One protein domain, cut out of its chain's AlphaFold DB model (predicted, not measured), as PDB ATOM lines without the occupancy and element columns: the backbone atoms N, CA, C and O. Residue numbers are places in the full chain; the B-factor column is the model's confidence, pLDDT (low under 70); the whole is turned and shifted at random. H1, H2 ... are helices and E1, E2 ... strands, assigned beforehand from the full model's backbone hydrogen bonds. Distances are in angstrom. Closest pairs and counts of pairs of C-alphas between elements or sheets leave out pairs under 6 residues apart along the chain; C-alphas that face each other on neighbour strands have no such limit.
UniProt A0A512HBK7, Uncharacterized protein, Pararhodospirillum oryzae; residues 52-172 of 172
ATOM      1  N   TRP A  52     253.512 180.989 200.410       83.25
ATOM      2  CA  TRP A  52     254.643 180.565 199.565       83.25
ATOM      3  C   TRP A  52     255.699 179.772 200.333       83.25
ATOM      4  O   TRP A  52     256.088 180.150 201.428       83.25
ATOM      5  N   ILE A  53     256.191 178.694 199.727       85.12
ATOM      6  CA  ILE A  53     257.275 177.836 200.211       85.12
ATOM      7  C   ILE A  53     258.437 177.969 199.237       85.12
ATOM      8  O   ILE A  53     258.255 177.752 198.037       85.12
ATOM      9  N   PHE A  54     259.622 178.290 199.749       88.56
ATOM     10  CA  PHE A  54     260.848 178.283 198.957       88.56
ATOM     11  C   PHE A  54     261.208 176.854 198.536       88.56
ATOM     12  O   PHE A  54     261.256 175.940 199.355       88.56
ATOM     13  N   GLU A  55     261.459 176.657 197.247       89.44
ATOM     14  CA  GLU A  55     261.857 175.363 196.694       89.44
ATOM     15  C   GLU A  55     263.368 175.284 196.491       89.44
ATOM     16  O   GLU A  55     264.003 174.297 196.859       89.44
ATOM     17  N   ARG A  56     263.941 176.301 195.839       90.94
ATOM     18  CA  ARG A  56     265.360 176.334 195.468       90.94
ATOM     19  C   ARG A  56     265.783 177.724 195.003       90.94
ATOM     20  O   ARG A  56     264.959 178.502 194.526       90.94
ATOM     21  N   ARG A  57     267.097 177.949 195.022       92.19
ATOM     22  CA  ARG A  57     267.782 179.084 194.396       92.19
ATOM     23  C   ARG A  57     268.635 178.590 193.231       92.19
ATOM     24  O   ARG A  57     269.305 177.565 193.350       92.19
ATOM     25  N   ALA A  58     268.625 179.315 192.122       91.38
ATOM     26  CA  ALA A  58     269.537 179.117 191.001       91.38
ATOM     27  C   ALA A  58     270.347 180.393 190.756       91.38
ATOM     28  O   ALA A  58     269.805 181.494 190.830       91.38
ATOM     29  N   ALA A  59     271.633 180.250 190.439       87.38
ATOM     30  CA  ALA A  59     272.417 181.368 189.932       87.38
ATOM     31  C   ALA A  59     271.883 181.766 188.547       87.38
ATOM     32  O   ALA A  59     271.652 180.892 187.708       87.38
ATOM     33  N   TYR A  60     271.659 183.062 188.337       72.19
ATOM     34  CA  TYR A  60     271.207 183.605 187.054       72.19
ATOM     35  C   TYR A  60     272.349 184.347 186.346       72.19
ATOM     36  O   TYR A  60     272.456 184.245 185.134       72.19
ATOM     37  N   ASP A  61     273.234 185.000 187.112       70.88
ATOM     38  CA  ASP A  61     274.448 185.691 186.653       70.88
ATOM     39  C   ASP A  61     275.364 186.001 187.863       70.88
ATOM     40  O   ASP A  61     274.943 185.786 189.002       70.88
ATOM     41  N   PRO A  62     276.598 186.525 187.695       69.69
ATOM     42  CA  PRO A  62     277.471 186.872 188.827       69.69
ATOM     43  C   PRO A  62     276.860 187.883 189.809       69.69
ATOM     44  O   PRO A  62     277.260 187.930 190.968       69.69
ATOM     45  N   SER A  63     275.908 188.698 189.348       78.88
ATOM     46  CA  SER A  63     275.246 189.747 190.125       78.88
ATOM     47  C   SER A  63     273.777 189.443 190.433       78.88
ATOM     48  O   SER A  63     273.028 190.340 190.817       78.88
ATOM     49  N   GLY A  64     273.321 188.197 190.253       87.88
ATOM     50  CA  GLY A  64     271.915 187.873 190.467       87.88
ATOM     51  C   GLY A  64     271.596 186.396 190.651       87.88
ATOM     52  O   GLY A  64     272.382 185.492 190.360       87.88
ATOM     53  N   TYR A  65     270.386 186.145 191.124       93.06
ATOM     54  CA  TYR A  65     269.857 184.804 191.335       93.06
ATOM     55  C   TYR A  65     268.369 184.761 191.026       93.06
ATOM     56  O   TYR A  65     267.703 185.790 190.928       93.06
ATOM     57  N   THR A  66     267.853 183.546 190.910       94.44
ATOM     58  CA  THR A  66     266.424 183.279 190.799       94.44
ATOM     59  C   THR A  66     266.007 182.310 191.891       94.44
ATOM     60  O   THR A  66     266.518 181.188 191.960       94.44
ATOM     61  N   ASP A  67     265.057 182.736 192.712       93.62
ATOM     62  CA  ASP A  67     264.393 181.895 193.697       93.62
ATOM     63  C   ASP A  67     263.083 181.358 193.153       93.62
ATOM     64  O   ASP A  67     262.329 182.061 192.485       93.62
ATOM     65  N   PHE A  68     262.812 180.096 193.457       93.06
ATOM     66  CA  PHE A  68     261.607 179.396 193.049       93.06
ATOM     67  C   PHE A  68     260.745 179.132 194.274       93.06
ATOM     68  O   PHE A  68     261.244 178.655 195.297       93.06
ATOM     69  N   PHE A  69     259.454 179.410 194.148       91.94
ATOM     70  CA  PHE A  69     258.468 179.263 195.207       91.94
ATOM     71  C   PHE A  69     257.266 178.459 194.717       91.94
ATOM     72  O   PHE A  69     256.874 178.547 193.551       91.94
ATOM     73  N   ARG A  70     256.627 177.730 195.630       90.56
ATOM     74  CA  ARG A  70     255.342 177.048 195.410       90.56
ATOM     75  C   ARG A  70     254.334 177.428 196.485       90.56
ATOM     76  O   ARG A  70     254.738 177.727 197.604       90.56
ATOM     77  N   GLN A  71     253.039 177.357 196.198       87.06
ATOM     78  CA  GLN A  71     252.036 177.476 197.259       87.06
ATOM     79  C   GLN A  71     251.910 176.152 198.047       87.06
ATOM     80  O   GLN A  71     251.992 175.083 197.431       87.06
ATOM     81  N   PRO A  72     251.712 176.178 199.383       83.19
ATOM     82  CA  PRO A  72     251.601 174.965 200.203       83.19
ATOM     83  C   PRO A  72     250.508 174.003 199.730       83.19
ATOM     84  O   PRO A  72     250.787 172.821 199.525       83.19
ATOM     85  N   ASP A  73     249.306 174.538 199.499       84.81
ATOM     86  CA  ASP A  73     248.093 173.762 199.200       84.81
ATOM     87  C   ASP A  73     247.820 173.617 197.694       84.81
ATOM     88  O   ASP A  73     246.908 172.903 197.279       84.81
ATOM     89  N   HIS A  74     248.626 174.275 196.858       86.31
ATOM     90  CA  HIS A  74     248.483 174.278 195.404       86.31
ATOM     91  C   HIS A  74     249.854 174.083 194.742       86.31
ATOM     92  O   HIS A  74     250.460 175.050 194.278       86.31
ATOM     93  N   PRO A  75     250.372 172.843 194.670       83.88
ATOM     94  CA  PRO A  75     251.723 172.575 194.166       83.88
ATOM     95  C   PRO A  75     251.910 172.940 192.683       83.88
ATOM     96  O   PRO A  75     253.033 173.196 192.253       83.88
ATOM     97  N   HIS A  76     250.821 173.012 191.911       90.75
ATOM     98  CA  HIS A  76     250.834 173.465 190.517       90.75
ATOM     99  C   HIS A  76     250.912 174.990 190.374       90.75
ATOM    100  O   HIS A  76     251.137 175.479 189.270       90.75
ATOM    101  N   ARG A  77     250.765 175.748 191.469       92.44
ATOM    102  CA  ARG A  77     250.948 177.202 191.507       92.44
ATOM    103  C   ARG A  77     252.349 177.517 191.991       92.44
ATOM    104  O   ARG A  77     252.690 177.328 193.161       92.44
ATOM    105  N   ARG A  78     253.169 177.997 191.061       94.06
ATOM    106  CA  ARG A  78     254.591 178.259 191.278       94.06
ATOM    107  C   ARG A  78     254.956 179.639 190.774       94.06
ATOM    108  O   ARG A  78     254.397 180.100 189.778       94.06
ATOM    109  N   ALA A  79     255.912 180.264 191.442       94.38
ATOM    110  CA  ALA A  79     256.460 181.548 191.052       94.38
ATOM    111  C   ALA A  79     257.990 181.513 191.052       94.38
ATOM    112  O   ALA A  79     258.603 180.797 191.841       94.38
ATOM    113  N   GLU A  80     258.597 182.303 190.178       95.31
ATOM    114  CA  GLU A  80     260.018 182.641 190.243       95.31
ATOM    115  C   GLU A  80     260.185 184.111 190.628       95.31
ATOM    116  O   GLU A  80     259.399 184.954 190.193       95.31
ATOM    117  N   VAL A  81     261.208 184.405 191.428       95.25
ATOM    118  CA  VAL A  81     261.672 185.757 191.750       95.25
ATOM    119  C   VAL A  81     263.129 185.858 191.328       95.25
ATOM    120  O   VAL A  81     264.006 185.269 191.954       95.25
ATOM    121  N   SER A  82     263.390 186.605 190.263       95.44
ATOM    122  CA  SER A  82     264.737 186.948 189.825       95.44
ATOM    123  C   SER A  82     265.158 188.271 190.444       95.44
ATOM    124  O   SER A  82     264.449 189.272 190.325       95.44
ATOM    125  N   VAL A  83     266.324 188.262 191.079       94.88
ATOM    126  CA  VAL A  83     266.966 189.419 191.699       94.88
ATOM    127  C   VAL A  83     268.239 189.728 190.933       94.88
ATOM    128  O   VAL A  83     269.074 188.846 190.728       94.88
ATOM    129  N   HIS A  84     268.399 190.987 190.542       94.06
ATOM    130  CA  HIS A  84     269.608 191.495 189.919       94.06
ATOM    131  C   HIS A  84     270.127 192.710 190.693       94.06
ATOM    132  O   HIS A  84     269.469 193.753 190.751       94.06
ATOM    133  N   GLU A  85     271.301 192.564 191.304       92.56
ATOM    134  CA  GLU A  85     271.987 193.632 192.026       92.56
ATOM    135  C   GLU A  85     272.821 194.465 191.052       92.56
ATOM    136  O   GLU A  85     273.743 193.965 190.409       92.56
ATOM    137  N   CYS A  86     272.505 195.751 190.953       91.81
ATOM    138  CA  CYS A  86     273.243 196.708 190.137       91.81
ATOM    139  C   CYS A  86     274.193 197.537 191.008       91.81
ATOM    140  O   CYS A  86     274.028 197.605 192.231       91.81
ATOM    141  N   ALA A  87     275.165 198.220 190.398       89.56
ATOM    142  CA  ALA A  87     276.068 199.094 191.145       89.56
ATOM    143  C   ALA A  87     275.364 200.369 191.633       89.56
ATOM    144  O   ALA A  87     275.785 200.969 192.621       89.56
ATOM    145  N   SER A  88     274.278 200.777 190.968       88.50
ATOM    146  CA  SER A  88     273.496 201.964 191.319       88.50
ATOM    147  C   SER A  88     272.011 201.813 190.980       88.50
ATOM    148  O   SER A  88     271.603 200.920 190.235       88.50
ATOM    149  N   HIS A  89     271.190 202.726 191.503       90.06
ATOM    150  CA  HIS A  89     269.773 202.811 191.142       90.06
ATOM    151  C   HIS A  89     269.565 203.142 189.654       90.06
ATOM    152  O   HIS A  89     268.652 202.618 189.018       90.06
ATOM    153  N   ASP A  90     270.418 203.985 189.066       90.31
ATOM    154  CA  ASP A  90     270.316 204.308 187.641       90.31
ATOM    155  C   ASP A  90     270.661 203.103 186.756       90.31
ATOM    156  O   ASP A  90     269.981 202.878 185.754       90.31
ATOM    157  N   GLU A  91     271.625 202.269 187.157       91.38
ATOM    158  CA  GLU A  91     271.867 200.984 186.494       91.38
ATOM    159  C   GLU A  91     270.677 200.030 186.634       91.38
ATOM    160  O   GLU A  91     270.280 199.422 185.645       91.38
ATOM    161  N   ALA A  92     270.039 199.950 187.807       93.38
ATOM    162  CA  ALA A  92     268.844 199.123 187.992       93.38
ATOM    163  C   ALA A  92     267.681 199.576 187.096       93.38
ATOM    164  O   ALA A  92     266.996 198.754 186.480       93.38
ATOM    165  N   ARG A  93     267.489 200.892 186.946       94.06
ATOM    166  CA  ARG A  93     266.528 201.460 185.990       94.06
ATOM    167  C   ARG A  93     266.873 201.091 184.554       94.06
ATOM    168  O   ARG A  93     265.974 200.698 183.813       94.06
ATOM    169  N   LEU A  94     268.138 201.215 184.153       92.94
ATOM    170  CA  LEU A  94     268.580 200.824 182.812       92.94
ATOM    171  C   LEU A  94     268.370 199.325 182.567       92.94
ATOM    172  O   LEU A  94     267.837 198.966 181.523       92.94
ATOM    173  N   ALA A  95     268.669 198.469 183.545       92.94
ATOM    174  CA  ALA A  95     268.421 197.031 183.464       92.94
ATOM    175  C   ALA A  95     266.923 196.708 183.318       92.94
ATOM    176  O   ALA A  95     266.542 195.842 182.530       92.94
ATOM    177  N   LEU A  96     266.048 197.430 184.031       94.88
ATOM    178  CA  LEU A  96     264.599 197.309 183.851       94.88
ATOM    179  C   LEU A  96     264.162 197.767 182.455       94.88
ATOM    180  O   LEU A  96     263.361 197.086 181.819       94.88
ATOM    181  N   LEU A  97     264.680 198.893 181.962       93.50
ATOM    182  CA  LEU A  97     264.382 199.373 180.615       93.50
ATOM    183  C   LEU A  97     264.794 198.347 179.558       93.50
ATOM    184  O   LEU A  97     263.977 198.015 178.704       93.50
ATOM    185  N   ASP A  98     266.017 197.823 179.652       91.62
ATOM    186  CA  ASP A  98     266.523 196.786 178.756       91.62
ATOM    187  C   ASP A  98     265.652 195.531 178.827       91.62
ATOM    188  O   ASP A  98     265.354 194.902 177.816       91.62
ATOM    189  N   ARG A  99     265.173 195.153 180.014       90.12
ATOM    190  CA  ARG A  99     264.250 194.024 180.151       90.12
ATOM    191  C   ARG A  99     262.919 194.282 179.445       90.12
ATOM    192  O   ARG A  99     262.419 193.391 178.759       90.12
ATOM    193  N   LEU A 100     262.345 195.469 179.629       90.38
ATOM    194  CA  LEU A 100     261.061 195.855 179.044       90.38
ATOM    195  C   LEU A 100     261.134 195.976 177.526       90.38
ATOM    196  O   LEU A 100     260.187 195.605 176.842       90.38
ATOM    197  N   SER A 101     262.250 196.451 176.987       88.38
ATOM    198  CA  SER A 101     262.420 196.605 175.549       88.38
ATOM    199  C   SER A 101     262.471 195.256 174.823       88.38
ATOM    200  O   SER A 101     261.959 195.148 173.713       88.38
ATOM    201  N   HIS A 102     262.966 194.194 175.470       85.38
ATOM    202  CA  HIS A 102     262.883 192.818 174.956       85.38
ATOM    203  C   HIS A 102     261.484 192.181 175.086       85.38
ATOM    204  O   HIS A 102     261.286 191.038 174.665       85.38
ATOM    205  N   CYS A 103     260.509 192.870 175.686       82.94
ATOM    206  CA  CYS A 103     259.147 192.366 175.777       82.94
ATOM    207  C   CYS A 103     258.460 192.447 174.408       82.94
ATOM    208  O   CYS A 103     258.484 193.476 173.742       82.94
ATOM    209  N   THR A 104     257.799 191.366 173.998       80.25
ATOM    210  CA  THR A 104     257.008 191.333 172.758       80.25
ATOM    211  C   THR A 104     255.594 191.891 172.935       80.25
ATOM    212  O   THR A 104     254.836 191.959 171.968       80.25
ATOM    213  N   ALA A 105     255.214 192.268 174.161       79.12
ATOM    214  CA  ALA A 105     253.919 192.872 174.436       79.12
ATOM    215  C   ALA A 105     253.824 194.259 173.785       79.12
ATOM    216  O   ALA A 105     254.765 195.047 173.830       79.12
ATOM    217  N   VAL A 106     252.663 194.561 173.197       74.50
ATOM    218  CA  VAL A 106     252.419 195.830 172.484       74.50
ATOM    219  C   VAL A 106     252.527 197.032 173.422       74.50
ATOM    220  O   VAL A 106     252.965 198.102 173.016       74.50
ATOM    221  N   THR A 107     252.120 196.859 174.678       79.00
ATOM    222  CA  THR A 107     252.373 197.819 175.751       79.00
ATOM    223  C   THR A 107     252.745 197.052 177.017       79.00
ATOM    224  O   THR A 107     252.491 195.860 177.122       79.00
ATOM    225  N   VAL A 108     253.364 197.704 177.994       85.62
ATOM    226  CA  VAL A 108     253.569 197.115 179.325       85.62
ATOM    227  C   VAL A 108     253.115 198.166 180.334       85.62
ATOM    228  O   VAL A 108     253.749 199.220 180.432       85.62
ATOM    229  N   PRO A 109     251.976 197.963 181.019       90.00
ATOM    230  CA  PRO A 109     251.417 198.989 181.887       90.00
ATOM    231  C   PRO A 109     252.303 199.224 183.113       90.00
ATOM    232  O   PRO A 109     252.775 198.281 183.758       90.00
ATOM    233  N   ARG A 110     252.480 200.503 183.469       90.81
ATOM    234  CA  ARG A 110     253.034 200.883 184.773       90.81
ATOM    235  C   ARG A 110     252.079 200.433 185.875       90.81
ATOM    236  O   ARG A 110     250.869 200.610 185.765       90.81
ATOM    237  N   LEU A 111     252.636 199.873 186.940       90.00
ATOM    238  CA  LEU A 111     251.901 199.517 188.145       90.00
ATOM    239  C   LEU A 111     251.929 200.718 189.094       90.00
ATOM    240  O   LEU A 111     252.957 201.013 189.696       90.00
ATOM    241  N   THR A 112     250.807 201.432 189.179       86.81
ATOM    242  CA  THR A 112     250.659 202.620 190.038       86.81
ATOM    243  C   THR A 112     249.580 202.459 191.103       86.81
ATOM    244  O   THR A 112     249.473 203.311 191.978       86.81
ATOM    245  N   GLU A 113     248.764 201.399 191.042       85.50
ATOM    246  CA  GLU A 113     247.662 201.190 191.995       85.50
ATOM    247  C   GLU A 113     248.144 200.673 193.360       85.50
ATOM    248  O   GLU A 113     247.430 200.774 194.355       85.50
ATOM    249  N   VAL A 114     249.364 200.135 193.411       84.25
ATOM    250  CA  VAL A 114     250.027 199.648 194.623       84.25
ATOM    251  C   VAL A 114     251.391 200.317 194.717       84.25
ATOM    252  O   VAL A 114     252.110 200.394 193.722       84.25
ATOM    253  N   ALA A 115     251.755 200.788 195.910       87.31
ATOM    254  CA  ALA A 115     253.095 201.291 196.181       87.31
ATOM    255  C   ALA A 115     254.089 200.119 196.157       87.31
ATOM    256  O   ALA A 115     254.283 199.445 197.164       87.31
ATOM    257  N   LEU A 116     254.659 199.858 194.982       91.81
ATOM    258  CA  LEU A 116     255.618 198.791 194.729       91.81
ATOM    259  C   LEU A 116     256.805 199.347 193.947       91.81
ATOM    260  O   LEU A 116     256.620 199.967 192.899       91.81
ATOM    261  N   GLY A 117     258.016 199.082 194.433       91.31
ATOM    262  CA  GLY A 117     259.235 199.636 193.847       91.31
ATOM    263  C   GLY A 117     259.283 201.174 193.839       91.31
ATOM    264  O   GLY A 117     258.373 201.876 194.292       91.31
ATOM    265  N   ASP A 118     260.400 201.706 193.360       91.75
ATOM    266  CA  ASP A 118     260.547 203.096 192.918       91.75
ATOM    267  C   ASP A 118     259.904 203.264 191.530       91.75
ATOM    268  O   ASP A 118     259.305 204.289 191.202       91.75
ATOM    269  N   VAL A 119     259.967 202.207 190.717       93.62
ATOM    270  CA  VAL A 119     259.221 202.058 189.469       93.62
ATOM    271  C   VAL A 119     258.825 200.597 189.287       93.62
ATOM    272  O   VAL A 119     259.658 199.711 189.456       93.62
ATOM    273  N   ALA A 120     257.570 200.346 188.915       95.94
ATOM    274  CA  ALA A 120     257.045 199.006 188.690       95.94
ATOM    275  C   ALA A 120     256.189 198.926 187.422       95.94
ATOM    276  O   ALA A 120     255.513 199.883 187.029       95.94
ATOM    277  N   PHE A 121     256.202 197.748 186.811       95.38
ATOM    278  CA  PHE A 121     255.427 197.367 185.639       95.38
ATOM    279  C   PHE A 121     254.798 195.994 185.863       95.38
ATOM    280  O   PHE A 121     255.386 195.141 186.531       95.38
ATOM    281  N   LYS A 122     253.619 195.765 185.285       94.44
ATOM    282  CA  LYS A 122     252.895 194.490 185.386       94.44
ATOM    283  C   LYS A 122     252.524 193.936 184.014       94.44
ATOM    284  O   LYS A 122     252.519 194.661 183.023       94.44
ATOM    285  N   GLY A 123     252.200 192.645 183.970       88.88
ATOM    286  CA  GLY A 123     251.560 192.030 182.806       88.88
ATOM    287  C   GLY A 123     250.177 192.629 182.512       88.88
ATOM    288  O   GLY A 123     249.615 193.373 183.316       88.88
ATOM    289  N   HIS A 124     249.622 192.303 181.344       84.81
ATOM    290  CA  HIS A 124     248.279 192.740 180.959       84.81
ATOM    291  C   HIS A 124     247.161 191.996 181.693       84.81
ATOM    292  O   HIS A 124     247.296 190.822 182.024       84.81
ATOM    293  N   GLY A 125     246.017 192.674 181.808       83.75
ATOM    294  CA  GLY A 125     244.794 192.139 182.395       83.75
ATOM    295  C   GLY A 125     244.700 192.370 183.901       83.75
ATOM    296  O   GLY A 125     245.626 192.875 184.536       83.75
ATOM    297  N   ASP A 126     243.557 191.986 184.466       82.94
ATOM    298  CA  ASP A 126     243.296 192.104 185.907       82.94
ATOM    299  C   ASP A 126     244.113 191.088 186.717       82.94
ATOM    300  O   ASP A 126     244.406 191.282 187.897       82.94
ATOM    301  N   PHE A 127     244.513 189.997 186.064       88.19
ATOM    302  CA  PHE A 127     245.310 188.943 186.660       88.19
ATOM    303  C   PHE A 127     246.811 189.204 186.493       88.19
ATOM    304  O   PHE A 127     247.377 189.058 185.409       88.19
ATOM    305  N   VAL A 128     247.480 189.547 187.594       91.12
ATOM    306  CA  VAL A 128     248.900 189.915 187.591       91.12
ATOM    307  C   VAL A 128     249.787 188.669 187.688       91.12
ATOM    308  O   VAL A 128     250.207 188.279 188.773       91.12
ATOM    309  N   SER A 129     250.094 188.040 186.552       92.81
ATOM    310  CA  SER A 129     251.007 186.879 186.464       92.81
ATOM    311  C   SER A 129     252.490 187.256 186.351       92.81
ATOM    312  O   SER A 129     253.363 186.389 186.422       92.81
ATOM    313  N   PHE A 130     252.778 188.541 186.151       94.19
ATOM    314  CA  PHE A 130     254.111 189.089 185.938       94.19
ATOM    315  C   PHE A 130     254.213 190.472 186.576       94.19
ATOM    316  O   PHE A 130     253.331 191.310 186.363       94.19
ATOM    317  N   VAL A 131     255.311 190.723 187.285       96.00
ATOM    318  CA  VAL A 131     255.703 192.050 187.765       96.00
ATOM    319  C   VAL A 131     257.211 192.213 187.611       96.00
ATOM    320  O   VAL A 131     257.963 191.327 188.002       96.00
ATOM    321  N   SER A 132     257.654 193.361 187.109       96.69
ATOM    322  CA  SER A 132     259.053 193.786 187.212       96.69
ATOM    323  C   SER A 132     259.118 195.160 187.846       96.69
ATOM    324  O   SER A 132     258.348 196.050 187.485       96.69
ATOM    325  N   PHE A 133     260.035 195.347 188.786       96.75
ATOM    326  CA  PHE A 133     260.209 196.624 189.459       96.75
ATOM    327  C   PHE A 133     261.666 196.883 189.822       96.75
ATOM    328  O   PHE A 133     262.487 195.970 189.867       96.75
ATOM    329  N   VAL A 134     261.973 198.150 190.072       95.50
ATOM    330  CA  VAL A 134     263.242 198.590 190.649       95.50
ATOM    331  C   VAL A 134     262.983 199.082 192.057       95.50
ATOM    332  O   VAL A 134     262.003 199.789 192.281       95.50
ATOM    333  N   ARG A 135     263.865 198.725 192.987       93.31
ATOM    334  CA  ARG A 135     263.933 199.306 194.327       93.31
ATOM    335  C   ARG A 135     265.400 199.507 194.679       93.31
ATOM    336  O   ARG A 135     266.161 198.542 194.680       93.31
ATOM    337  N   HIS A 136     265.804 200.737 194.983       91.19
ATOM    338  CA  HIS A 136     267.215 201.070 195.200       91.19
ATOM    339  C   HIS A 136     268.080 200.602 194.010       91.19
ATOM    340  O   HIS A 136     267.747 200.856 192.856       91.19
ATOM    341  N   ASN A 137     269.184 199.898 194.255       92.19
ATOM    342  CA  ASN A 137     270.035 199.320 193.218       92.19
ATOM    343  C   ASN A 137     269.603 197.907 192.772       92.19
ATOM    344  O   ASN A 137     270.392 197.210 192.142       92.19
ATOM    345  N   LEU A 138     268.384 197.467 193.096       93.50
ATOM    346  CA  LEU A 138     267.874 196.147 192.726       93.50
ATOM    347  C   LEU A 138     266.879 196.243 191.573       93.50
ATOM    348  O   LEU A 138     265.942 197.042 191.620       93.50
ATOM    349  N   MET A 139     267.038 195.369 190.582       95.62
ATOM    350  CA  MET A 139     266.004 195.050 189.601       95.62
ATOM    351  C   MET A 139     265.414 193.683 189.945       95.62
ATOM    352  O   MET A 139     266.135 192.692 190.069       95.62
ATOM    353  N   ILE A 140     264.099 193.645 190.128       96.38
ATOM    354  CA  ILE A 140     263.355 192.457 190.533       96.38
ATOM    355  C   ILE A 140     262.381 192.086 189.422       96.38
ATOM    356  O   ILE A 140     261.690 192.942 188.870       96.38
ATOM    357  N   THR A 141     262.293 190.798 189.107       95.88
ATOM    358  CA  THR A 141     261.270 190.248 188.213       95.88
ATOM    359  C   THR A 141     260.597 189.061 188.876       95.88
ATOM    360  O   THR A 141     261.270 188.173 189.381       95.88
ATOM    361  N   ILE A 142     259.268 189.034 188.858       95.81
ATOM    362  CA  ILE A 142     258.460 187.990 189.481       95.81
ATOM    363  C   ILE A 142     257.463 187.462 188.469       95.81
ATOM    364  O   ILE A 142     256.775 188.242 187.804       95.81
ATOM    365  N   ARG A 143     257.391 186.136 188.332       95.56
ATOM    366  CA  ARG A 143     256.565 185.483 187.310       95.56
ATOM    367  C   ARG A 143     255.878 184.248 187.855       95.56
ATOM    368  O   ARG A 143     256.502 183.458 188.551       95.56
ATOM    369  N   SER A 144     254.619 184.060 187.481       95.12
ATOM    370  CA  SER A 144     253.924 182.780 187.612       95.12
ATOM    371  C   SER A 144     254.494 181.809 186.580       95.12
ATOM    372  O   SER A 144     254.494 182.109 185.387       95.12
ATOM    373  N   ILE A 145     254.971 180.651 187.034       95.38
ATOM    374  CA  ILE A 145     255.629 179.624 186.202       95.38
ATOM    375  C   ILE A 145     254.999 178.232 186.346       95.38
ATOM    376  O   ILE A 145     255.486 177.271 185.757       95.38
ATOM    377  N   GLY A 146     253.976 178.110 187.190       92.81
ATOM    378  CA  GLY A 146     253.243 176.866 187.389       92.81
ATOM    379  C   GLY A 146     252.235 176.575 186.275       92.81
ATOM    380  O   GLY A 146     251.908 177.457 185.479       92.81
ATOM    381  N   ASP A 147     251.720 175.345 186.260       92.81
ATOM    382  CA  ASP A 147     250.649 174.922 185.346       92.81
ATOM    383  C   ASP A 147     249.321 175.621 185.674       92.81
ATOM    384  O   ASP A 147     248.486 175.848 184.799       92.81
ATOM    385  N   GLU A 148     249.136 175.987 186.945       92.25
ATOM    386  CA  GLU A 148     248.021 176.809 187.391       92.25
ATOM    387  C   GLU A 148     248.453 178.276 187.515       92.25
ATOM    388  O   GLU A 148     249.435 178.578 188.207       92.25
ATOM    389  N   PRO A 149     247.708 179.214 186.902       89.00
ATOM    390  CA  PRO A 149     248.017 180.627 187.017       89.00
ATOM    391  C   PRO A 149     247.847 181.090 188.469       89.00
ATOM    392  O   PRO A 149     246.815 180.852 189.099       89.00
ATOM    393  N   VAL A 150     248.835 181.827 188.983       91.12
ATOM    394  CA  VAL A 150     248.773 182.483 190.300       91.12
ATOM    395  C   VAL A 150     249.150 183.963 190.205       91.12
ATOM    396  O   VAL A 150     250.048 184.344 189.454       91.12
ATOM    397  N   SER A 151     248.422 184.817 190.934       91.81
ATOM    398  CA  SER A 151     248.762 186.238 191.003       91.81
ATOM    399  C   SER A 151     250.039 186.403 191.814       91.81
ATOM    400  O   SER A 151     250.125 185.937 192.951       91.81
ATOM    401  N   VAL A 152     251.024 187.084 191.239       92.75
ATOM    402  CA  VAL A 152     252.320 187.314 191.884       92.75
ATOM    403  C   VAL A 152     252.385 188.637 192.637       92.75
ATOM    404  O   VAL A 152     253.390 188.924 193.278       92.75
ATOM    405  N   LEU A 153     251.325 189.448 192.591       92.19
ATOM    406  CA  LEU A 153     251.303 190.752 193.251       92.19
ATOM    407  C   LEU A 153     251.510 190.664 194.779       92.19
ATOM    408  O   LEU A 153     252.327 191.434 195.281       92.19
ATOM    409  N   PRO A 154     250.890 189.718 195.522       89.75
ATOM    410  CA  PRO A 154     251.172 189.556 196.951       89.75
ATOM    411  C   PRO A 154     252.644 189.224 197.229       89.75
ATOM    412  O   PRO A 154     253.256 189.812 198.118       89.75
ATOM    413  N   LEU A 155     253.235 188.337 196.416       90.69
ATOM    414  CA  LEU A 155     254.653 187.989 196.515       90.69
ATOM    415  C   LEU A 155     255.545 189.200 196.209       90.69
ATOM    416  O   LEU A 155     256.515 189.438 196.917       90.69
ATOM    417  N   ALA A 156     255.191 190.011 195.209       93.31
ATOM    418  CA  ALA A 156     255.917 191.234 194.882       93.31
ATOM    419  C   ALA A 156     255.927 192.233 196.039       93.31
ATOM    420  O   ALA A 156     256.982 192.761 196.383       93.31
ATOM    421  N   THR A 157     254.779 192.446 196.682       91.94
ATOM    422  CA  THR A 157     254.683 193.303 197.867       91.94
ATOM    423  C   THR A 157     255.508 192.763 199.034       91.94
ATOM    424  O   THR A 157     256.145 193.548 199.733       91.94
ATOM    425  N   LEU A 158     255.534 191.442 199.245       89.25
ATOM    426  CA  LEU A 158     256.376 190.824 200.270       89.25
ATOM    427  C   LEU A 158     257.866 191.076 199.999       89.25
ATOM    428  O   LEU A 158     258.587 191.500 200.900       89.25
ATOM    429  N   VAL A 159     258.313 190.855 198.760       91.50
ATOM    430  CA  VAL A 159     259.704 191.087 198.348       91.50
ATOM    431  C   VAL A 159     260.096 192.550 198.547       91.50
ATOM    432  O   VAL A 159     261.134 192.829 199.141       91.50
ATOM    433  N   ASP A 160     259.256 193.490 198.111       92.69
ATOM    434  CA  ASP A 160     259.532 194.924 198.245       92.69
ATOM    435  C   ASP A 160     259.666 195.364 199.712       92.69
ATOM    436  O   ASP A 160     260.576 196.120 200.050       92.69
ATOM    437  N   ARG A 161     258.825 194.827 200.606       88.94
ATOM    438  CA  ARG A 161     258.942 195.066 202.054       88.94
ATOM    439  C   ARG A 161     260.259 194.534 202.618       88.94
ATOM    440  O   ARG A 161     260.939 195.264 203.330       88.94
ATOM    441  N   GLN A 162     260.659 193.311 202.259       88.25
ATOM    442  CA  GLN A 162     261.939 192.755 202.717       88.25
ATOM    443  C   GLN A 162     263.132 193.604 202.263       88.25
ATOM    444  O   GLN A 162     264.073 193.797 203.031       88.25
ATOM    445  N   ILE A 163     263.092 194.140 201.038       89.31
ATOM    446  CA  ILE A 163     264.131 195.053 200.544       89.31
ATOM    447  C   ILE A 163     264.192 196.310 201.420       89.31
ATOM    448  O   ILE A 163     265.274 196.711 201.845       89.31
ATOM    449  N   GLN A 164     263.042 196.915 201.722       86.38
ATOM    450  CA  GLN A 164     262.962 198.118 202.556       86.38
ATOM    451  C   GLN A 164     263.455 197.882 203.990       86.38
ATOM    452  O   GLN A 164     264.115 198.753 204.561       86.38
ATOM    453  N   ASP A 165     263.160 196.717 204.564       83.94
ATOM    454  CA  ASP A 165     263.604 196.358 205.911       83.94
ATOM    455  C   ASP A 165     265.122 196.135 205.968       83.94
ATOM    456  O   ASP A 165     265.771 196.590 206.909       83.94
ATOM    457  N   GLN A 166     265.711 195.513 204.938       78.88
ATOM    458  CA  GLN A 166     267.164 195.308 204.847       78.88
ATOM    459  C   GLN A 166     267.938 196.593 204.518       78.88
ATOM    460  O   GLN A 166     269.093 196.733 204.919       78.88
ATOM    461  N   ALA A 167     267.321 197.542 203.812       75.12
ATOM    462  CA  ALA A 167     267.933 198.830 203.482       75.12
ATOM    463  C   ALA A 167     267.920 199.832 204.655       75.12
ATOM    464  O   ALA A 167     268.532 200.902 204.565       75.12
ATOM    465  N   ARG A 168     267.221 199.534 205.762       65.94
ATOM    466  CA  ARG A 168     267.162 200.430 206.921       65.94
ATOM    467  C   ARG A 168     268.486 200.360 207.705       65.94
ATOM    468  O   ARG A 168     268.893 199.270 208.103       65.94
ATOM    469  N   PRO A 169     269.159 201.494 207.990       56.66
ATOM    470  CA  PRO A 169     270.312 201.484 208.886       56.66
ATOM    471  C   PRO A 169     269.881 201.013 210.287       56.66
ATOM    472  O   PRO A 169     268.749 201.301 210.692       56.66
ATOM    473  N   PRO A 170     270.748 200.318 211.046       49.16
ATOM    474  CA  PRO A 170     270.413 199.895 212.400       49.16
ATOM    475  C   PRO A 170     270.085 201.133 213.241       49.16
ATOM    476  O   PRO A 170     270.920 202.020 213.416       49.16
ATOM    477  N   THR A 171     268.853 201.218 213.739       50.09
ATOM    478  CA  THR A 171     268.494 202.182 214.782       50.09
ATOM    479  C   THR A 171     269.201 201.751 216.061       50.09
ATOM    480  O   THR A 171     268.824 200.734 216.645       50.09
ATOM    481  N   GLY A 172     270.270 202.469 216.414       40.69
ATOM    482  CA  GLY A 172     270.940 202.356 217.712       40.69
ATOM    483  C   GLY A 172     270.110 202.917 218.856       40.69
ATOM    484  O   GLY A 172     269.157 203.683 218.582       40.69
TER     485      GLY A 172
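AT A GLANCE: This is residues 52 to 172 of the 172 residues of an uncharacterized protein of Pararhodospirillum oryzae (UniProt A0A512HBK7). Picture one twisted sheet of six strands with a helix packed along each face, H1 on one and H2 on the other, both covering E6, while edge strand E1 is left bare. The printed part has 121 residues with six named strands and two named helices, in the order E1 E2 E3 H1 E4 E5 E6 H2. Across the sheet the order is E1 E2 E3 E6 E5 E4, all antiparallel; the class is mixed, in three layers, with helices on both faces of the sheet. The whole is compact, with a radius of gyration of the C-alphas of 14.3 A and spans of 41 by 39 by 30 A.

HOW THE PARTS SIT: Start at the sheet: E1, residues 53 to 61, E2, 64 to 70, and E3, 78 to 85, form a meander, each strand the antiparallel neighbour of the one before; E4, 119 to 122, E5, 130 to 135, and E6, 138 to 144, form another. Within hydrogen-bond range you find N 66 and O 58 in hairpin E1 and E2, N 67 and O 81 in hairpin E2 and E3, N 82 and O 141 between E3 and E6, N 140 and O 133 in hairpin E5 and E6, and N 121 and O 132 in hairpin E4 and E5, each 2.8 A apart. H1, residues 89 to 101, is on the sheet at a height of 8.1 A, over E6 and E5, along the strands; its closest C-alpha pair with E6 is Ala 92 and Met 139, 5.2 A. H2, residues 153 to 166, is on the opposite face at a height of 9.3 A, over E6, at 23 degrees to it on the local plane; their closest C-alphas, Ile 142 and Ala 156, are 6.8 A apart. In H1 and H2 every O i to N i+4 pair is within hydrogen-bond range.

IN THESE COORDINATES: Find C-alpha 53 at (257.275, 177.836, 200.211), where E1 begins; it bends by 50 degrees at residue 56. From first to last C-alpha, E1 and E3 each measure 23.2 A, E2 20.4 A, E6 20.0 A, E5 16.5 A, E4 10.7 A and H1 18.3 A. H2 runs 20.2 A to C-alpha 166 at (267.164, 195.308, 204.847).

THE WHOLE: The two C-alphas farthest apart, of Val 106 and Gly 172, are 49.3 A apart. The printed part has no cut; the link from H1 to E4, 17 residues, is long. Mean pLDDT of the printed part is 88.2; look for values under 70 at residue 62 and residues 168 to 172.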